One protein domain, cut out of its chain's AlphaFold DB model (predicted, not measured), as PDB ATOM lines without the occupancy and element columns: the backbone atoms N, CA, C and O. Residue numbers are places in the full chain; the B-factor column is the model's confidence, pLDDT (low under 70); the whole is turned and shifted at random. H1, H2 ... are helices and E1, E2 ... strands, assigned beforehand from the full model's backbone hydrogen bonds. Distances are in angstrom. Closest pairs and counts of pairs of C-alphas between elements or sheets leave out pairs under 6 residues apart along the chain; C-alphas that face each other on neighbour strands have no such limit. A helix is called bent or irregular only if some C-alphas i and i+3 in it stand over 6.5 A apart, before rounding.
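What this domain is: This is residues 8 to 131 of the 219 residues of the protein "Acid phosphatase" of Fusarium langsethiae (UniProt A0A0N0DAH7). With little regular structure, long loops join a small two-strand hairpin, E1 and E2, to helix H4 running alongside it, short H3 beyond, and two tiny helices, H1 and H2, farthest out. The printed part has 124 residues, with the named elements in the order H1 H2 H3 H4 E1 E2; these hold only 36 of the residues, and the class is mostly helix, with 30 of those 36 in helices and 6 in strands. The whole is only just compact, close to loose: radius of gyration of the C-alphas 16.1 A, spans 40 by 37 by 29 A.

How they stand to each other: E1, residues 95 to 97, and E2, residues 114 to 116, form an antiparallel hairpin at 158 degrees; N 95 and O 116, 2.8 A apart, are within hydrogen-bond range. H4, residues 69 to 83, is apart from E2 and from H3, residues 40 to 46. H1, residues 16 to 19, and H2, residues 22 to 25, only just touch, only at the corner, with 3 pairs of C-alphas within 8 A; the closest, Val 18 and Arg 24, are 5.3 A apart. Every O i to N i+4 pair is within hydrogen-bond range in H3, 9 of 11 in H4; H1 and H2 are too short for one.

Where its parts are: H4 measures 20.9 A and is only just irregular, with C-alphas 79 and 82 6.7 A apart; H3 measures 9.9 A. H1 begins at C-alpha 16 (-27.046, -21.192, 52.285); E2 ends at C-alpha 116 (-40.224, 7.622, 46.077).

The domain as a whole: The farthest C-alphas, Glu 47 and Ala 106, are 46.2 A apart. The printed part has no cut. The link H1 to H2 is tight; the other four are long. Only residue 8 has pLDDT under 70.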
ATOM      1  N   LYS A   8     -23.111  -8.967  57.537       67.50
ATOM      2  CA  LYS A   8     -24.314  -8.987  58.380       67.50
ATOM      3  C   LYS A   8     -25.432  -8.049  57.896       67.50
ATOM      4  O   LYS A   8     -26.579  -8.314  58.214       67.50
ATOM      5  N   HIS A   9     -25.121  -7.013  57.108       75.44
ATOM      6  CA  HIS A   9     -26.106  -6.064  56.561       75.44
ATOM      7  C   HIS A   9     -26.513  -6.409  55.114       75.44
ATOM      8  O   HIS A   9     -27.047  -5.575  54.390       75.44
ATOM      9  N   ASN A  10     -26.241  -7.629  54.647       83.31
ATOM     10  CA  ASN A  10     -26.800  -8.151  53.406       83.31
ATOM     11  C   ASN A  10     -27.569  -9.439  53.747       83.31
ATOM     12  O   ASN A  10     -26.953 -10.487  53.929       83.31
ATOM     13  N   PRO A  11     -28.906  -9.394  53.861       82.81
ATOM     14  CA  PRO A  11     -29.681 -10.566  54.262       82.81
ATOM     15  C   PRO A  11     -29.522 -11.753  53.301       82.81
ATOM     16  O   PRO A  11     -29.468 -12.903  53.734       82.81
ATOM     17  N   ALA A  12     -29.372 -11.500  51.995       84.19
ATOM     18  CA  ALA A  12     -29.322 -12.558  50.987       84.19
ATOM     19  C   ALA A  12     -28.114 -13.494  51.172       84.19
ATOM     20  O   ALA A  12     -28.259 -14.711  51.073       84.19
ATOM     21  N   ILE A  13     -26.933 -12.954  51.504       85.88
ATOM     22  CA  ILE A  13     -25.697 -13.744  51.686       85.88
ATOM     23  C   ILE A  13     -25.692 -14.588  52.975       85.88
ATOM     24  O   ILE A  13     -24.763 -15.373  53.207       85.88
ATOM     25  N   LEU A  14     -26.701 -14.431  53.838       84.56
ATOM     26  CA  LEU A  14     -26.864 -15.238  55.050       84.56
ATOM     27  C   LEU A  14     -27.555 -16.579  54.772       84.56
ATOM     28  O   LEU A  14     -27.429 -17.498  55.576       84.56
ATOM     29  N   HIS A  15     -28.249 -16.724  53.641       83.38
ATOM     30  CA  HIS A  15     -28.918 -17.971  53.281       83.38
ATOM     31  C   HIS A  15     -27.977 -18.914  52.527       83.38
ATOM     32  O   HIS A  15     -27.448 -18.546  51.478       83.38
ATOM     33  N   ASP A  16     -27.863 -20.170  52.967       85.19
ATOM     34  CA  ASP A  16     -27.046 -21.192  52.285       85.19
ATOM     35  C   ASP A  16     -27.438 -21.373  50.821       85.19
ATOM     36  O   ASP A  16     -26.582 -21.518  49.950       85.19
ATOM     37  N   SER A  17     -28.738 -21.283  50.525       86.50
ATOM     38  CA  SER A  17     -29.246 -21.387  49.156       86.50
ATOM     39  C   SER A  17     -28.711 -20.292  48.222       86.50
ATOM     40  O   SER A  17     -28.756 -20.459  47.006       86.50
ATOM     41  N   VAL A  18     -28.219 -19.175  48.764       88.50
ATOM     42  CA  VAL A  18     -27.506 -18.124  48.026       88.50
ATOM     43  C   VAL A  18     -26.006 -18.354  48.148       88.50
ATOM     44  O   VAL A  18     -25.331 -18.443  47.128       88.50
ATOM     45  N   ALA A  19     -25.494 -18.507  49.372       87.81
ATOM     46  CA  ALA A  19     -24.065 -18.571  49.667       87.81
ATOM     47  C   ALA A  19     -23.334 -19.770  49.036       87.81
ATOM     48  O   ALA A  19     -22.125 -19.705  48.839       87.81
ATOM     49  N   THR A  20     -24.045 -20.849  48.703       90.00
ATOM     50  CA  THR A  20     -23.477 -22.052  48.063       90.00
ATOM     51  C   THR A  20     -23.707 -22.106  46.550       90.00
ATOM     52  O   THR A  20     -23.241 -23.027  45.886       90.00
ATOM     53  N   SER A  21     -24.406 -21.119  45.982       93.62
ATOM     54  CA  SER A  21     -24.753 -21.072  44.561       93.62
ATOM     55  C   SER A  21     -24.004 -19.936  43.872       93.62
ATOM     56  O   SER A  21     -24.406 -18.777  43.981       93.62
ATOM     57  N   GLU A  22     -22.988 -20.261  43.068       92.75
ATOM     58  CA  GLU A  22     -22.187 -19.282  42.311       92.75
ATOM     59  C   GLU A  22     -23.057 -18.304  41.502       92.75
ATOM     60  O   GLU A  22     -22.854 -17.092  41.547       92.75
ATOM     61  N   GLN A  23     -24.106 -18.809  40.846       92.44
ATOM     62  CA  GLN A  23     -25.034 -17.983  40.069       92.44
ATOM     63  C   GLN A  23     -25.783 -16.938  40.915       92.44
ATOM     64  O   GLN A  23     -26.093 -15.857  40.422       92.44
ATOM     65  N   ARG A  24     -26.109 -17.251  42.174       91.06
ATOM     66  CA  ARG A  24     -26.849 -16.348  43.072       91.06
ATOM     67  C   ARG A  24     -25.894 -15.382  43.759       91.06
ATOM     68  O   ARG A  24     -26.206 -14.202  43.868       91.06
ATOM     69  N   LEU A  25     -24.710 -15.863  44.137       88.56
ATOM     70  CA  LEU A  25     -23.617 -15.024  44.616       88.56
ATOM     71  C   LEU A  25     -23.239 -13.940  43.607       88.56
ATOM     72  O   LEU A  25     -23.050 -12.794  44.001       88.56
ATOM     73  N   SER A  26     -23.187 -14.265  42.311       88.88
ATOM     74  CA  SER A  26     -22.835 -13.294  41.267       88.88
ATOM     75  C   SER A  26     -23.873 -12.180  41.072       88.88
ATOM     76  O   SER A  26     -23.579 -11.183  40.410       88.88
ATOM     77  N   GLN A  27     -25.064 -12.302  41.674       91.25
ATOM     78  CA  GLN A  27     -26.063 -11.228  41.710       91.25
ATOM     79  C   GLN A  27     -25.811 -10.211  42.833       91.25
ATOM     80  O   GLN A  27     -26.452  -9.163  42.854       91.25
ATOM     81  N   ILE A  28     -24.872 -10.477  43.747       90.50
ATOM     82  CA  ILE A  28     -24.452  -9.521  44.774       90.50
ATOM     83  C   ILE A  28     -23.384  -8.616  44.163       90.50
ATOM     84  O   ILE A  28     -22.239  -9.015  43.958       90.50
ATOM     85  N   LYS A  29     -23.783  -7.385  43.850       90.44
ATOM     86  CA  LYS A  29     -22.974  -6.425  43.092       90.44
ATOM     87  C   LYS A  29     -22.435  -5.323  43.995       90.44
ATOM     88  O   LYS A  29     -23.066  -4.959  44.986       90.44
ATOM     89  N   ASN A  30     -21.272  -4.777  43.650       91.31
ATOM     90  CA  ASN A  30     -20.723  -3.628  44.362       91.31
ATOM     91  C   ASN A  30     -21.379  -2.313  43.907       91.31
ATOM     92  O   ASN A  30     -21.731  -2.118  42.738       91.31
ATOM     93  N   LEU A  31     -21.444  -1.373  44.843       91.88
ATOM     94  CA  LEU A  31     -21.871  -0.002  44.617       91.88
ATOM     95  C   LEU A  31     -20.805   0.937  45.185       91.88
ATOM     96  O   LEU A  31     -20.411   0.807  46.342       91.88
ATOM     97  N   SER A  32     -20.325   1.860  44.356       91.06
ATOM     98  CA  SER A  32     -19.363   2.893  44.740       91.06
ATOM     99  C   SER A  32     -19.800   4.220  44.134       91.06
ATOM    100  O   SER A  32     -20.043   4.285  42.932       91.06
ATOM    101  N   LEU A  33     -19.915   5.257  44.967       90.06
ATOM    102  CA  LEU A  33     -20.191   6.629  44.517       90.06
ATOM    103  C   LEU A  33     -18.905   7.424  44.239       90.06
ATOM    104  O   LEU A  33     -18.964   8.484  43.629       90.06
ATOM    105  N   VAL A  34     -17.751   6.932  44.707       89.75
ATOM    106  CA  VAL A  34     -16.444   7.595  44.542       89.75
ATOM    107  C   VAL A  34     -15.742   7.126  43.268       89.75
ATOM    108  O   VAL A  34     -15.053   7.902  42.616       89.75
ATOM    109  N   ASP A  35     -15.933   5.858  42.910       91.38
ATOM    110  CA  ASP A  35     -15.402   5.246  41.693       91.38
ATOM    111  C   ASP A  35     -16.539   4.515  40.979       91.38
ATOM    112  O   ASP A  35     -16.790   3.325  41.192       91.38
ATOM    113  N   THR A  36     -17.296   5.278  40.195       92.06
ATOM    114  CA  THR A  36     -18.460   4.775  39.460       92.06
ATOM    115  C   THR A  36     -18.060   3.869  38.296       92.06
ATOM    116  O   THR A  36     -18.839   2.994  37.931       92.06
ATOM    117  N   GLU A  37     -16.844   4.002  37.758       90.69
ATOM    118  CA  GLU A  37     -16.339   3.158  36.664       90.69
ATOM    119  C   GLU A  37     -16.100   1.711  37.124       90.69
ATOM    120  O   GLU A  37     -16.398   0.768  36.389       90.69
ATOM    121  N   SER A  38     -15.639   1.503  38.364       92.38
ATOM    122  CA  SER A  38     -15.532   0.159  38.956       92.38
ATOM    123  C   SER A  38     -16.819  -0.332  39.638       92.38
ATOM    124  O   SER A  38     -16.864  -1.451  40.164       92.38
ATOM    125  N   SER A  39     -17.889   0.468  39.636       94.88
ATOM    126  CA  SER A  39     -19.168   0.109  40.247       94.88
ATOM    127  C   SER A  39     -20.044  -0.694  39.286       94.88
ATOM    128  O   SER A  39     -20.567  -0.169  38.303       94.88
ATOM    129  N   MET A  40     -20.302  -1.961  39.623       94.81
ATOM    130  CA  MET A  40     -21.202  -2.814  38.843       94.81
ATOM    131  C   MET A  40     -22.623  -2.239  38.753       94.81
ATOM    132  O   MET A  40     -23.220  -2.328  37.687       94.81
ATOM    133  N   PHE A  41     -23.135  -1.599  39.816       95.19
ATOM    134  CA  PHE A  41     -24.422  -0.888  39.767       95.19
ATOM    135  C   PHE A  41     -24.460   0.170  38.653       95.19
ATOM    136  O   PHE A  41     -25.373   0.163  37.834       95.19
ATOM    137  N   HIS A  42     -23.458   1.053  38.584       95.19
ATOM    138  CA  HIS A  42     -23.432   2.136  37.593       95.19
ATOM    139  C   HIS A  42     -23.224   1.614  36.169       95.19
ATOM    140  O   HIS A  42     -23.825   2.134  35.230       95.19
ATOM    141  N   ARG A  43     -22.425   0.550  36.005       95.69
ATOM    142  CA  ARG A  43     -22.306  -0.148  34.721       95.69
ATOM    143  C   ARG A  43     -23.658  -0.697  34.263       95.69
ATOM    144  O   ARG A  43     -24.059  -0.450  33.132       95.69
ATOM    145  N   ASP A  44     -24.371  -1.398  35.141       95.44
ATOM    146  CA  ASP A  44     -25.665  -1.993  34.804       95.44
ATOM    147  C   ASP A  44     -26.746  -0.929  34.570       95.44
ATOM    148  O   ASP A  44     -27.574  -1.103  33.680       95.44
ATOM    149  N   LEU A  45     -26.715   0.192  35.299       95.25
ATOM    150  CA  LEU A  45     -27.563   1.360  35.040       95.25
ATOM    151  C   LEU A  45     -27.334   1.900  33.622       95.25
ATOM    152  O   LEU A  45     -28.282   2.025  32.850       95.25
ATOM    153  N   LYS A  46     -26.074   2.144  33.243       94.44
ATOM    154  CA  LYS A  46     -25.704   2.651  31.911       94.44
ATOM    155  C   LYS A  46     -26.078   1.689  30.783       94.44
ATOM    156  O   LYS A  46     -26.423   2.126  29.689       94.44
ATOM    157  N   GLU A  47     -25.984   0.385  31.031       95.38
ATOM    158  CA  GLU A  47     -26.314  -0.661  30.058       95.38
ATOM    159  C   GLU A  47     -27.804  -1.044  30.041       95.38
ATOM    160  O   GLU A  47     -28.187  -1.919  29.264       95.38
ATOM    161  N   ASN A  48     -28.638  -0.413  30.875       93.69
ATOM    162  CA  ASN A  48     -30.048  -0.758  31.070       93.69
ATOM    163  C   ASN A  48     -30.260  -2.240  31.457       93.69
ATOM    164  O   ASN A  48     -31.102  -2.950  30.907       93.69
ATOM    165  N   LYS A  49     -29.432  -2.724  32.390       94.38
ATOM    166  CA  LYS A  49     -29.389  -4.105  32.906       94.38
ATOM    167  C   LYS A  49     -29.602  -4.187  34.418       94.38
ATOM    168  O   LYS A  49     -29.272  -5.206  35.033       94.38
ATOM    169  N   LEU A  50     -30.113  -3.122  35.037       94.12
ATOM    170  CA  LEU A  50     -30.484  -3.179  36.446       94.12
ATOM    171  C   LEU A  50     -31.531  -4.280  36.668       94.12
ATOM    172  O   LEU A  50     -32.422  -4.469  35.835       94.12
ATOM    173  N   PRO A  51     -31.423  -5.042  37.768       92.81
ATOM    174  CA  PRO A  51     -32.423  -6.040  38.083       92.81
ATOM    175  C   PRO A  51     -33.726  -5.358  38.505       92.81
ATOM    176  O   PRO A  51     -33.741  -4.255  39.043       92.81
ATOM    177  N   GLN A  52     -34.823  -6.078  38.311       92.25
ATOM    178  CA  GLN A  52     -36.175  -5.634  38.649       92.25
ATOM    179  C   GLN A  52     -36.401  -5.453  40.163       92.25
ATOM    180  O   GLN A  52     -37.315  -4.748  40.578       92.25
ATOM    181  N   TRP A  53     -35.561  -6.076  40.995       93.00
ATOM    182  CA  TRP A  53     -35.543  -5.896  42.443       93.00
ATOM    183  C   TRP A  53     -34.107  -5.714  42.934       93.00
ATOM    184  O   TRP A  53     -33.208  -6.459  42.533       93.00
ATOM    185  N   MET A  54     -33.901  -4.734  43.812       93.81
ATOM    186  CA  MET A  54     -32.608  -4.406  44.408       93.81
ATOM    187  C   MET A  54     -32.763  -4.171  45.904       93.81
ATOM    188  O   MET A  54     -33.703  -3.515  46.341       93.81
ATOM    189  N   PHE A  55     -31.788  -4.655  46.668       93.19
ATOM    190  CA  PHE A  55     -31.619  -4.340  48.080       93.19
ATOM    191  C   PHE A  55     -30.243  -3.706  48.256       93.19
ATOM    192  O   PHE A  55     -29.223  -4.350  47.997       93.19
ATOM    193  N   ILE A  56     -30.218  -2.429  48.626       92.56
ATOM    194  CA  ILE A  56     -28.995  -1.634  48.714       92.56
ATOM    195  C   ILE A  56     -28.793  -1.241  50.166       92.56
ATOM    196  O   ILE A  56     -29.634  -0.557  50.741       92.56
ATOM    197  N   THR A  57     -27.653  -1.628  50.729       90.00
ATOM    198  CA  THR A  57     -27.204  -1.125  52.026       90.00
ATOM    199  C   THR A  57     -25.984  -0.230  51.841       90.00
ATOM    200  O   THR A  57     -25.043  -0.613  51.134       90.00
ATOM    201  N   PRO A  58     -25.981   0.982  52.428       85.12
ATOM    202  CA  PRO A  58     -24.793   1.815  52.450       85.12
ATOM    203  C   PRO A  58     -23.642   1.113  53.182       85.12
ATOM    204  O   PRO A  58     -23.809   0.118  53.890       85.12
ATOM    205  N   ASN A  59     -22.433   1.642  53.014       80.69
ATOM    206  CA  ASN A  59     -21.294   1.175  53.793       80.69
ATOM    207  C   ASN A  59     -21.421   1.614  55.270       80.69
ATOM    208  O   ASN A  59     -22.208   2.502  55.586       80.69
ATOM    209  N   MET A  60     -20.594   1.056  56.162       74.12
ATOM    210  CA  MET A  60     -20.638   1.361  57.607       74.12
ATOM    211  C   MET A  60     -20.399   2.841  57.954       74.12
ATOM    212  O   MET A  60     -20.573   3.257  59.086       74.12
ATOM    213  N   THR A  61     -19.908   3.653  57.017       77.06
ATOM    214  CA  THR A  61     -19.740   5.098  57.226       77.06
ATOM    215  C   THR A  61     -21.016   5.864  56.882       77.06
ATOM    216  O   THR A  61     -21.298   6.902  57.480       77.06
ATOM    217  N   SER A  62     -21.788   5.348  55.933       77.38
ATOM    218  CA  SER A  62     -22.947   6.010  55.341       77.38
ATOM    219  C   SER A  62     -24.282   5.407  55.794       77.38
ATOM    220  O   SER A  62     -25.324   5.888  55.364       77.38
ATOM    221  N   ASP A  63     -24.262   4.369  56.636       74.69
ATOM    222  CA  ASP A  63     -25.458   3.692  57.163       74.69
ATOM    223  C   ASP A  63     -26.155   4.471  58.291       74.69
ATOM    224  O   ASP A  63     -27.315   4.218  58.598       74.69
ATOM    225  N   GLY A  64     -25.472   5.462  58.869       73.94
ATOM    226  CA  GLY A  64     -25.995   6.299  59.944       73.94
ATOM    227  C   GLY A  64     -25.834   5.712  61.346       73.94
ATOM    228  O   GLY A  64     -26.149   6.420  62.298       73.94
ATOM    229  N   HIS A  65     -25.297   4.494  61.488       76.50
ATOM    230  CA  HIS A  65     -25.037   3.853  62.780       76.50
ATOM    231  C   HIS A  65     -23.713   4.338  63.391       76.50
ATOM    232  O   HIS A  65     -23.667   4.771  64.540       76.50
ATOM    233  N   ASP A  66     -22.622   4.318  62.615       73.50
ATOM    234  CA  ASP A  66     -21.289   4.711  63.112       73.50
ATOM    235  C   ASP A  66     -20.992   6.215  62.926       73.50
ATOM    236  O   ASP A  66     -19.909   6.689  63.290       73.50
ATOM    237  N   THR A  67     -21.910   6.970  62.310       80.69
ATOM    238  CA  THR A  67     -21.744   8.404  62.017       80.69
ATOM    239  C   THR A  67     -22.935   9.246  62.486       80.69
ATOM    240  O   THR A  67     -23.129   9.419  63.682       80.69
ATOM    241  N   SER A  68     -23.690   9.862  61.572       83.25
ATOM    242  CA  SER A  68     -24.884  10.644  61.894       83.25
ATOM    243  C   SER A  68     -25.915  10.563  60.776       83.25
ATOM    244  O   SER A  68     -25.575  10.346  59.609       83.25
ATOM    245  N   VAL A  69     -27.171  10.856  61.117       84.56
ATOM    246  CA  VAL A  69     -28.272  10.965  60.147       84.56
ATOM    247  C   VAL A  69     -27.971  11.968  59.025       84.56
ATOM    248  O   VAL A  69     -28.392  11.766  57.892       84.56
ATOM    249  N   THR A  70     -27.187  13.016  59.297       88.19
ATOM    250  CA  THR A  70     -26.771  13.993  58.281       88.19
ATOM    251  C   THR A  70     -25.837  13.370  57.246       88.19
ATOM    252  O   THR A  70     -25.974  13.637  56.055       88.19
ATOM    253  N   VAL A  71     -24.894  12.526  57.676       88.38
ATOM    254  CA  VAL A  71     -23.971  11.825  56.767       88.38
ATOM    255  C   VAL A  71     -24.739  10.819  55.912       88.38
ATOM    256  O   VAL A  71     -24.613  10.851  54.687       88.38
ATOM    257  N   ALA A  72     -25.594  10.004  56.535       89.56
ATOM    258  CA  ALA A  72     -26.451   9.052  55.827       89.56
ATOM    259  C   ALA A  72     -27.403   9.753  54.842       89.56
ATOM    260  O   ALA A  72     -27.515   9.357  53.684       89.56
ATOM    261  N   GLY A  73     -28.027  10.858  55.262       91.56
ATOM    262  CA  GLY A  73     -28.915  11.659  54.422       91.56
ATOM    263  C   GLY A  73     -28.200  12.289  53.225       91.56
ATOM    264  O   GLY A  73     -28.721  12.258  52.110       91.56
ATOM    265  N   ASN A  74     -26.983  12.807  53.413       93.44
ATOM    266  CA  ASN A  74     -26.174  13.330  52.310       93.44
ATOM    267  C   ASN A  74     -25.784  12.231  51.315       93.44
ATOM    268  O   ASN A  74     -25.854  12.456  50.104       93.44
ATOM    269  N   TRP A  75     -25.412  11.047  51.806       93.62
ATOM    270  CA  TRP A  75     -25.130   9.894  50.951       93.62
ATOM    271  C   TRP A  75     -26.369   9.487  50.145       93.62
ATOM    272  O   TRP A  75     -26.300   9.399  48.919       93.62
ATOM    273  N   ALA A  76     -27.522   9.338  50.809       94.62
ATOM    274  CA  ALA A  76     -28.775   8.939  50.174       94.62
ATOM    275  C   ALA A  76     -29.217   9.944  49.101       94.62
ATOM    276  O   ALA A  76     -29.586   9.539  48.001       94.62
ATOM    277  N   ARG A  77     -29.121  11.253  49.374       95.06
ATOM    278  CA  ARG A  77     -29.422  12.296  48.380       95.06
ATOM    279  C   ARG A  77     -28.472  12.249  47.189       95.06
ATOM    280  O   ARG A  77     -28.931  12.298  46.053       95.06
ATOM    281  N   THR A  78     -27.171  12.117  47.445       95.00
ATOM    282  CA  THR A  78     -26.153  12.036  46.384       95.00
ATOM    283  C   THR A  78     -26.396  10.835  45.474       95.00
ATOM    284  O   THR A  78     -26.251  10.945  44.260       95.00
ATOM    285  N   PHE A  79     -26.806   9.706  46.053       95.31
ATOM    286  CA  PHE A  79     -27.134   8.500  45.308       95.31
ATOM    287  C   PHE A  79     -28.454   8.617  44.531       95.31
ATOM    288  O   PHE A  79     -28.502   8.295  43.347       95.31
ATOM    289  N   LEU A  80     -29.527   9.075  45.180       96.88
ATOM    290  CA  LEU A  80     -30.882   8.984  44.633       96.88
ATOM    291  C   LEU A  80     -31.274  10.153  43.729       96.88
ATOM    292  O   LEU A  80     -32.001   9.935  42.766       96.88
ATOM    293  N   GLU A  81     -30.830  11.387  43.984       96.88
ATOM    294  CA  GLU A  81     -31.273  12.540  43.181       96.88
ATOM    295  C   GLU A  81     -30.959  12.419  41.677       96.88
ATOM    296  O   GLU A  81     -31.813  12.809  40.874       96.88
ATOM    297  N   PRO A  82     -29.792  11.893  41.251       96.12
ATOM    298  CA  PRO A  82     -29.542  11.614  39.838       96.12
ATOM    299  C   PRO A  82     -30.465  10.523  39.287       96.12
ATOM    300  O   PRO A  82     -31.012  10.687  38.200       96.12
ATOM    301  N   LEU A  83     -30.693   9.452  40.055       96.94
ATOM    302  CA  LEU A  83     -31.544   8.326  39.659       96.94
ATOM    303  C   LEU A  83     -33.004   8.746  39.472       96.94
ATOM    304  O   LEU A  83     -33.635   8.364  38.495       96.94
ATOM    305  N   LEU A  84     -33.526   9.603  40.351       96.56
ATOM    306  CA  LEU A  84     -34.884  10.153  40.246       96.56
ATOM    307  C   LEU A  84     -35.081  11.058  39.012       96.56
ATOM    308  O   LEU A  84     -36.215  11.363  38.650       96.56
ATOM    309  N   LYS A  85     -33.996  11.521  38.376       96.44
ATOM    310  CA  LYS A  85     -34.030  12.302  37.124       96.44
ATOM    311  C   LYS A  85     -33.774  11.440  35.886       96.44
ATOM    312  O   LYS A  85     -34.022  11.903  34.770       96.44
ATOM    313  N   ASP A  86     -33.261  10.228  36.070       96.56
ATOM    314  CA  ASP A  86     -32.977   9.288  34.995       96.56
ATOM    315  C   ASP A  86     -34.274   8.598  34.559       96.56
ATOM    316  O   ASP A  86     -34.929   7.909  35.338       96.56
ATOM    317  N   LYS A  87     -34.652   8.784  33.291       94.56
ATOM    318  CA  LYS A  87     -35.885   8.225  32.722       94.56
ATOM    319  C   LYS A  87     -35.833   6.714  32.512       94.56
ATOM    320  O   LYS A  87     -36.884   6.107  32.398       94.56
ATOM    321  N   HIS A  88     -34.644   6.127  32.399       92.94
ATOM    322  CA  HIS A  88     -34.492   4.676  32.317       92.94
ATOM    323  C   HIS A  88     -34.657   4.040  33.693       92.94
ATOM    324  O   HIS A  88     -35.217   2.957  33.808       92.94
ATOM    325  N   PHE A  89     -34.185   4.722  34.739       96.31
ATOM    326  CA  PHE A  89     -34.370   4.259  36.108       96.31
ATOM    327  C   PHE A  89     -35.801   4.502  36.610       96.31
ATOM    328  O   PHE A  89     -36.372   3.629  37.255       96.31
ATOM    329  N   MET A  90     -36.395   5.660  36.319       96.19
ATOM    330  CA  MET A  90     -37.786   6.012  36.645       96.19
ATOM    331  C   MET A  90     -38.754   5.568  35.536       96.19
ATOM    332  O   MET A  90     -39.423   6.403  34.929       96.19
ATOM    333  N   ASP A  91     -38.770   4.267  35.243       94.00
ATOM    334  CA  ASP A  91     -39.737   3.619  34.350       94.00
ATOM    335  C   ASP A  91     -40.538   2.581  35.149       94.00
ATOM    336  O   ASP A  91     -40.192   1.401  35.209       94.00
ATOM    337  N   ASN A  92     -41.586   3.056  35.825       94.88
ATOM    338  CA  ASN A  92     -42.415   2.300  36.763       94.88
ATOM    339  C   ASN A  92     -41.621   1.721  37.953       94.88
ATOM    340  O   ASN A  92     -41.754   0.549  38.320       94.88
ATOM    341  N   THR A  93     -40.812   2.570  38.585       96.44
ATOM    342  CA  THR A  93     -39.941   2.222  39.709       96.44
ATOM    343  C   THR A  93     -40.492   2.746  41.030       96.44
ATOM    344  O   THR A  93     -40.884   3.907  41.161       96.44
ATOM    345  N   LEU A  94     -40.455   1.885  42.049       96.56
ATOM    346  CA  LEU A  94     -40.676   2.240  43.447       96.56
ATOM    347  C   LEU A  94     -39.353   2.138  44.210       96.56
ATOM    348  O   LEU A  94     -38.715   1.085  44.222       96.56
ATOM    349  N   VAL A  95     -38.966   3.215  44.887       97.56
ATOM    350  CA  VAL A  95     -37.840   3.246  45.822       97.56
ATOM    351  C   VAL A  95     -38.397   3.374  47.235       97.56
ATOM    352  O   VAL A  95     -39.077   4.349  47.545       97.56
ATOM    353  N   LEU A  96     -38.081   2.407  48.095       96.81
ATOM    354  CA  LEU A  96     -38.319   2.486  49.534       96.81
ATOM    355  C   LEU A  96     -37.001   2.822  50.237       96.81
ATOM    356  O   LEU A  96     -36.035   2.069  50.135       96.81
ATOM    357  N   ILE A  97     -36.977   3.937  50.963       95.94
ATOM    358  CA  ILE A  97     -35.910   4.261  51.916       95.94
ATOM    359  C   ILE A  97     -36.430   3.941  53.314       95.94
ATOM    360  O   ILE A  97     -37.502   4.416  53.687       95.94
ATOM    361  N   THR A  98     -35.679   3.152  54.078       94.12
ATOM    362  CA  THR A  98     -36.034   2.756  55.445       94.12
ATOM    363  C   THR A  98     -34.775   2.438  56.265       94.12
ATOM    364  O   THR A  98     -33.667   2.468  55.726       94.12
ATOM    365  N   TRP A  99     -34.948   2.148  57.553       91.69
ATOM    366  CA  TRP A  99     -33.901   1.752  58.507       91.69
ATOM    367  C   TRP A  99     -34.198   0.355  59.037       91.69
ATOM    368  O   TRP A  99     -35.358  -0.012  59.087       91.69
ATOM    369  N   ASP A 100     -33.202  -0.422  59.443       87.94
ATOM    370  CA  ASP A 100     -33.397  -1.734  60.079       87.94
ATOM    371  C   ASP A 100     -33.855  -1.621  61.542       87.94
ATOM    372  O   ASP A 100     -34.746  -2.354  61.989       87.94
ATOM    373  N   GLU A 101     -33.335  -0.638  62.276       86.00
ATOM    374  CA  GLU A 101     -33.759  -0.376  63.646       86.00
ATOM    375  C   GLU A 101     -33.722   1.095  64.071       86.00
ATOM    376  O   GLU A 101     -33.117   1.964  63.443       86.00
ATOM    377  N   ASN A 102     -34.378   1.371  65.197       85.12
ATOM    378  CA  ASN A 102     -34.070   2.524  66.022       85.12
ATOM    379  C   ASN A 102     -32.865   2.228  66.938       85.12
ATOM    380  O   ASN A 102     -32.516   1.084  67.205       85.12
ATOM    381  N   GLU A 103     -32.257   3.279  67.485       82.31
ATOM    382  CA  GLU A 103     -31.077   3.161  68.359       82.31
ATOM    383  C   GLU A 103     -31.386   2.506  69.726       82.31
ATOM    384  O   GLU A 103     -30.490   2.088  70.461       82.31
ATOM    385  N   SER A 104     -32.661   2.440  70.125       79.31
ATOM    386  CA  SER A 104     -33.047   2.135  71.500       79.31
ATOM    387  C   SER A 104     -33.593   0.722  71.657       79.31
ATOM    388  O   SER A 104     -34.788   0.483  71.514       79.31
ATOM    389  N   TYR A 105     -32.748  -0.180  72.154       72.56
ATOM    390  CA  TYR A 105     -33.147  -1.545  72.530       72.56
ATOM    391  C   TYR A 105     -34.282  -1.623  73.566       72.56
ATOM    392  O   TYR A 105     -34.939  -2.653  73.688       72.56
ATOM    393  N   ALA A 106     -34.507  -0.559  74.344       76.31
ATOM    394  CA  ALA A 106     -35.554  -0.508  75.364       76.31
ATOM    395  C   ALA A 106     -36.922  -0.071  74.815       76.31
ATOM    396  O   ALA A 106     -37.915  -0.107  75.542       76.31
ATOM    397  N   ARG A 107     -36.983   0.395  73.563       74.56
ATOM    398  CA  ARG A 107     -38.210   0.874  72.926       74.56
ATOM    399  C   ARG A 107     -38.593  -0.060  71.794       74.56
ATOM    400  O   ARG A 107     -37.742  -0.652  71.139       74.56
ATOM    401  N   GLN A 108     -39.894  -0.158  71.541       78.94
ATOM    402  CA  GLN A 108     -40.375  -0.828  70.344       78.94
ATOM    403  C   GLN A 108     -39.743  -0.182  69.110       78.94
ATOM    404  O   GLN A 108     -39.660   1.048  69.028       78.94
ATOM    405  N   ASN A 109     -39.309  -1.020  68.169       82.31
ATOM    406  CA  ASN A 109     -38.743  -0.542  66.922       82.31
ATOM    407  C   ASN A 109     -39.772   0.314  66.170       82.31
ATOM    408  O   ASN A 109     -40.901  -0.122  65.946       82.31
ATOM    409  N   HIS A 110     -39.382   1.532  65.811       87.00
ATOM    410  CA  HIS A 110     -40.199   2.462  65.042       87.00
ATOM    411  C   HIS A 110     -39.260   3.318  64.203       87.00
ATOM    412  O   HIS A 110     -38.404   4.026  64.738       87.00
ATOM    413  N   ILE A 111     -39.414   3.189  62.894       91.75
ATOM    414  CA  ILE A 111     -38.481   3.641  61.868       91.75
ATOM    415  C   ILE A 111     -39.254   4.393  60.792       91.75
ATOM    416  O   ILE A 111     -40.447   4.169  60.589       91.75
ATOM    417  N   LEU A 112     -38.568   5.301  60.107       92.56
ATOM    418  CA  LEU A 112     -39.152   6.067  59.017       92.56
ATOM    419  C   LEU A 112     -39.156   5.234  57.727       92.56
ATOM    420  O   LEU A 112     -38.147   4.639  57.378       92.56
ATOM    421  N   GLY A 113     -40.265   5.247  56.991       94.38
ATOM    422  CA  GLY A 113     -40.343   4.730  55.625       94.38
ATOM    423  C   GLY A 113     -40.660   5.862  54.652       94.38
ATOM    424  O   GLY A 113     -41.585   6.636  54.888       94.38
ATOM    425  N   ILE A 114     -39.902   5.971  53.560       96.31
ATOM    426  CA  ILE A 114     -40.134   6.965  52.505       96.31
ATOM    427  C   ILE A 114     -40.297   6.236  51.177       96.31
ATOM    428  O   ILE A 114     -39.378   5.550  50.729       96.31
ATOM    429  N   LEU A 115     -41.450   6.420  50.535       96.75
ATOM    430  CA  LEU A 115     -41.706   5.937  49.181       96.75
ATOM    431  C   LEU A 115     -41.428   7.049  48.168       96.75
ATOM    432  O   LEU A 115     -41.983   8.144  48.261       96.75
ATOM    433  N   LEU A 116     -40.576   6.751  47.194       97.19
ATOM    434  CA  LEU A 116     -40.224   7.622  46.077       97.19
ATOM    435  C   LEU A 116     -40.386   6.860  44.758       97.19
ATOM    436  O   LEU A 116     -40.400   5.631  44.734       97.19
ATOM    437  N   GLY A 117     -40.436   7.599  43.656       96.50
ATOM    438  CA  GLY A 117     -40.464   7.040  42.309       96.50
ATOM    439  C   GLY A 117     -41.777   7.285  41.577       96.50
ATOM    440  O   GLY A 117     -42.745   7.798  42.138       96.50
ATOM    441  N   ASP A 118     -41.788   6.957  40.294       95.75
ATOM    442  CA  ASP A 118     -42.904   7.208  39.383       95.75
ATOM    443  C   ASP A 118     -44.019   6.155  39.486       95.75
ATOM    444  O   ASP A 118     -45.143   6.411  39.050       95.75
ATOM    445  N   ALA A 119     -43.747   5.025  40.149       95.81
ATOM    446  CA  ALA A 119     -44.768   4.058  40.546       95.81
ATOM    447  C   ALA A 119     -45.684   4.573  41.678       95.81
ATOM    448  O   ALA A 119     -46.769   4.025  41.890       95.81
ATOM    449  N   VAL A 120     -45.286   5.621  42.417       95.69
ATOM    450  CA  VAL A 120     -46.132   6.224  43.459       95.69
ATOM    451  C   VAL A 120     -47.293   6.979  42.795       95.69
ATOM    452  O   VAL A 120     -47.055   7.907  42.014       95.69
ATOM    453  N   PRO A 121     -48.565   6.654  43.106       94.81
ATOM    454  CA  PRO A 121     -49.702   7.365  42.537       94.81
ATOM    455  C   PRO A 121     -49.611   8.873  42.785       94.81
ATOM    456  O   PRO A 121     -49.422   9.315  43.914       94.81
ATOM    457  N   LYS A 122     -49.816   9.684  41.737       96.00
ATOM    458  CA  LYS A 122     -49.651  11.153  41.804       96.00
ATOM    459  C   LYS A 122     -50.425  11.823  42.944       96.00
ATOM    460  O   LYS A 122     -49.952  12.809  43.491       96.00
ATOM    461  N   HIS A 123     -51.600  11.299  43.293       96.56
ATOM    462  CA  HIS A 123     -52.438  11.838  44.370       96.56
ATOM    463  C   HIS A 123     -51.916  11.518  45.783       96.56
ATOM    464  O   HIS A 123     -52.416  12.094  46.742       96.56
ATOM    465  N   LEU A 124     -50.935  10.618  45.912       96.44
ATOM    466  CA  LEU A 124     -50.272  10.265  47.172       96.44
ATOM    467  C   LEU A 124     -48.916  10.966  47.347       96.44
ATOM    468  O   LEU A 124     -48.333  10.923  48.430       96.44
ATOM    469  N   VAL A 125     -48.398  11.638  46.318       96.56
ATOM    470  CA  VAL A 125     -47.127  12.368  46.415       96.56
ATOM    471  C   VAL A 125     -47.249  13.505  47.434       96.56
ATOM    472  O   VAL A 125     -48.136  14.349  47.332       96.56
ATOM    473  N   GLY A 126     -46.337  13.535  48.411       96.56
ATOM    474  CA  GLY A 126     -46.340  14.526  49.494       96.56
ATOM    475  C   GLY A 126     -47.344  14.239  50.616       96.56
ATOM    476  O   GLY A 126     -47.542  15.094  51.476       96.56
ATOM    477  N   THR A 127     -47.974  13.061  50.613       97.38
ATOM    478  CA  THR A 127     -48.869  12.616  51.689       97.38
ATOM    479  C   THR A 127     -48.131  11.759  52.721       97.38
ATOM    480  O   THR A 127     -46.982  11.365  52.519       97.38
ATOM    481  N   THR A 128     -48.796  11.486  53.843       95.38
ATOM    482  CA  THR A 128     -48.341  10.560  54.886       95.38
ATOM    483  C   THR A 128     -49.341   9.422  55.027       95.38
ATOM    484  O   THR A 128     -50.547   9.658  54.942       95.38
ATOM    485  N   ASP A 129     -48.849   8.222  55.316       89.31
ATOM    486  CA  ASP A 129     -49.669   7.049  55.612       89.31
ATOM    487  C   ASP A 129     -49.500   6.658  57.086       89.31
ATOM    488  O   ASP A 129     -48.378   6.585  57.585       89.31
ATOM    489  N   ASN A 130     -50.619   6.435  57.776       85.25
ATOM    490  CA  ASN A 130     -50.659   6.053  59.191       85.25
ATOM    491  C   ASN A 130     -50.979   4.563  59.388       85.25
ATOM    492  O   ASN A 130     -51.212   4.128  60.517       85.25
ATOM    493  N   SER A 131     -51.045   3.793  58.301       84.94
ATOM    494  CA  SER A 131     -51.208   2.344  58.351       84.94
ATOM    495  C   SER A 131     -50.004   1.697  59.035       84.94
ATOM    496  O   SER A 131     -48.883   2.208  58.998       84.94
TER     497      SER A 131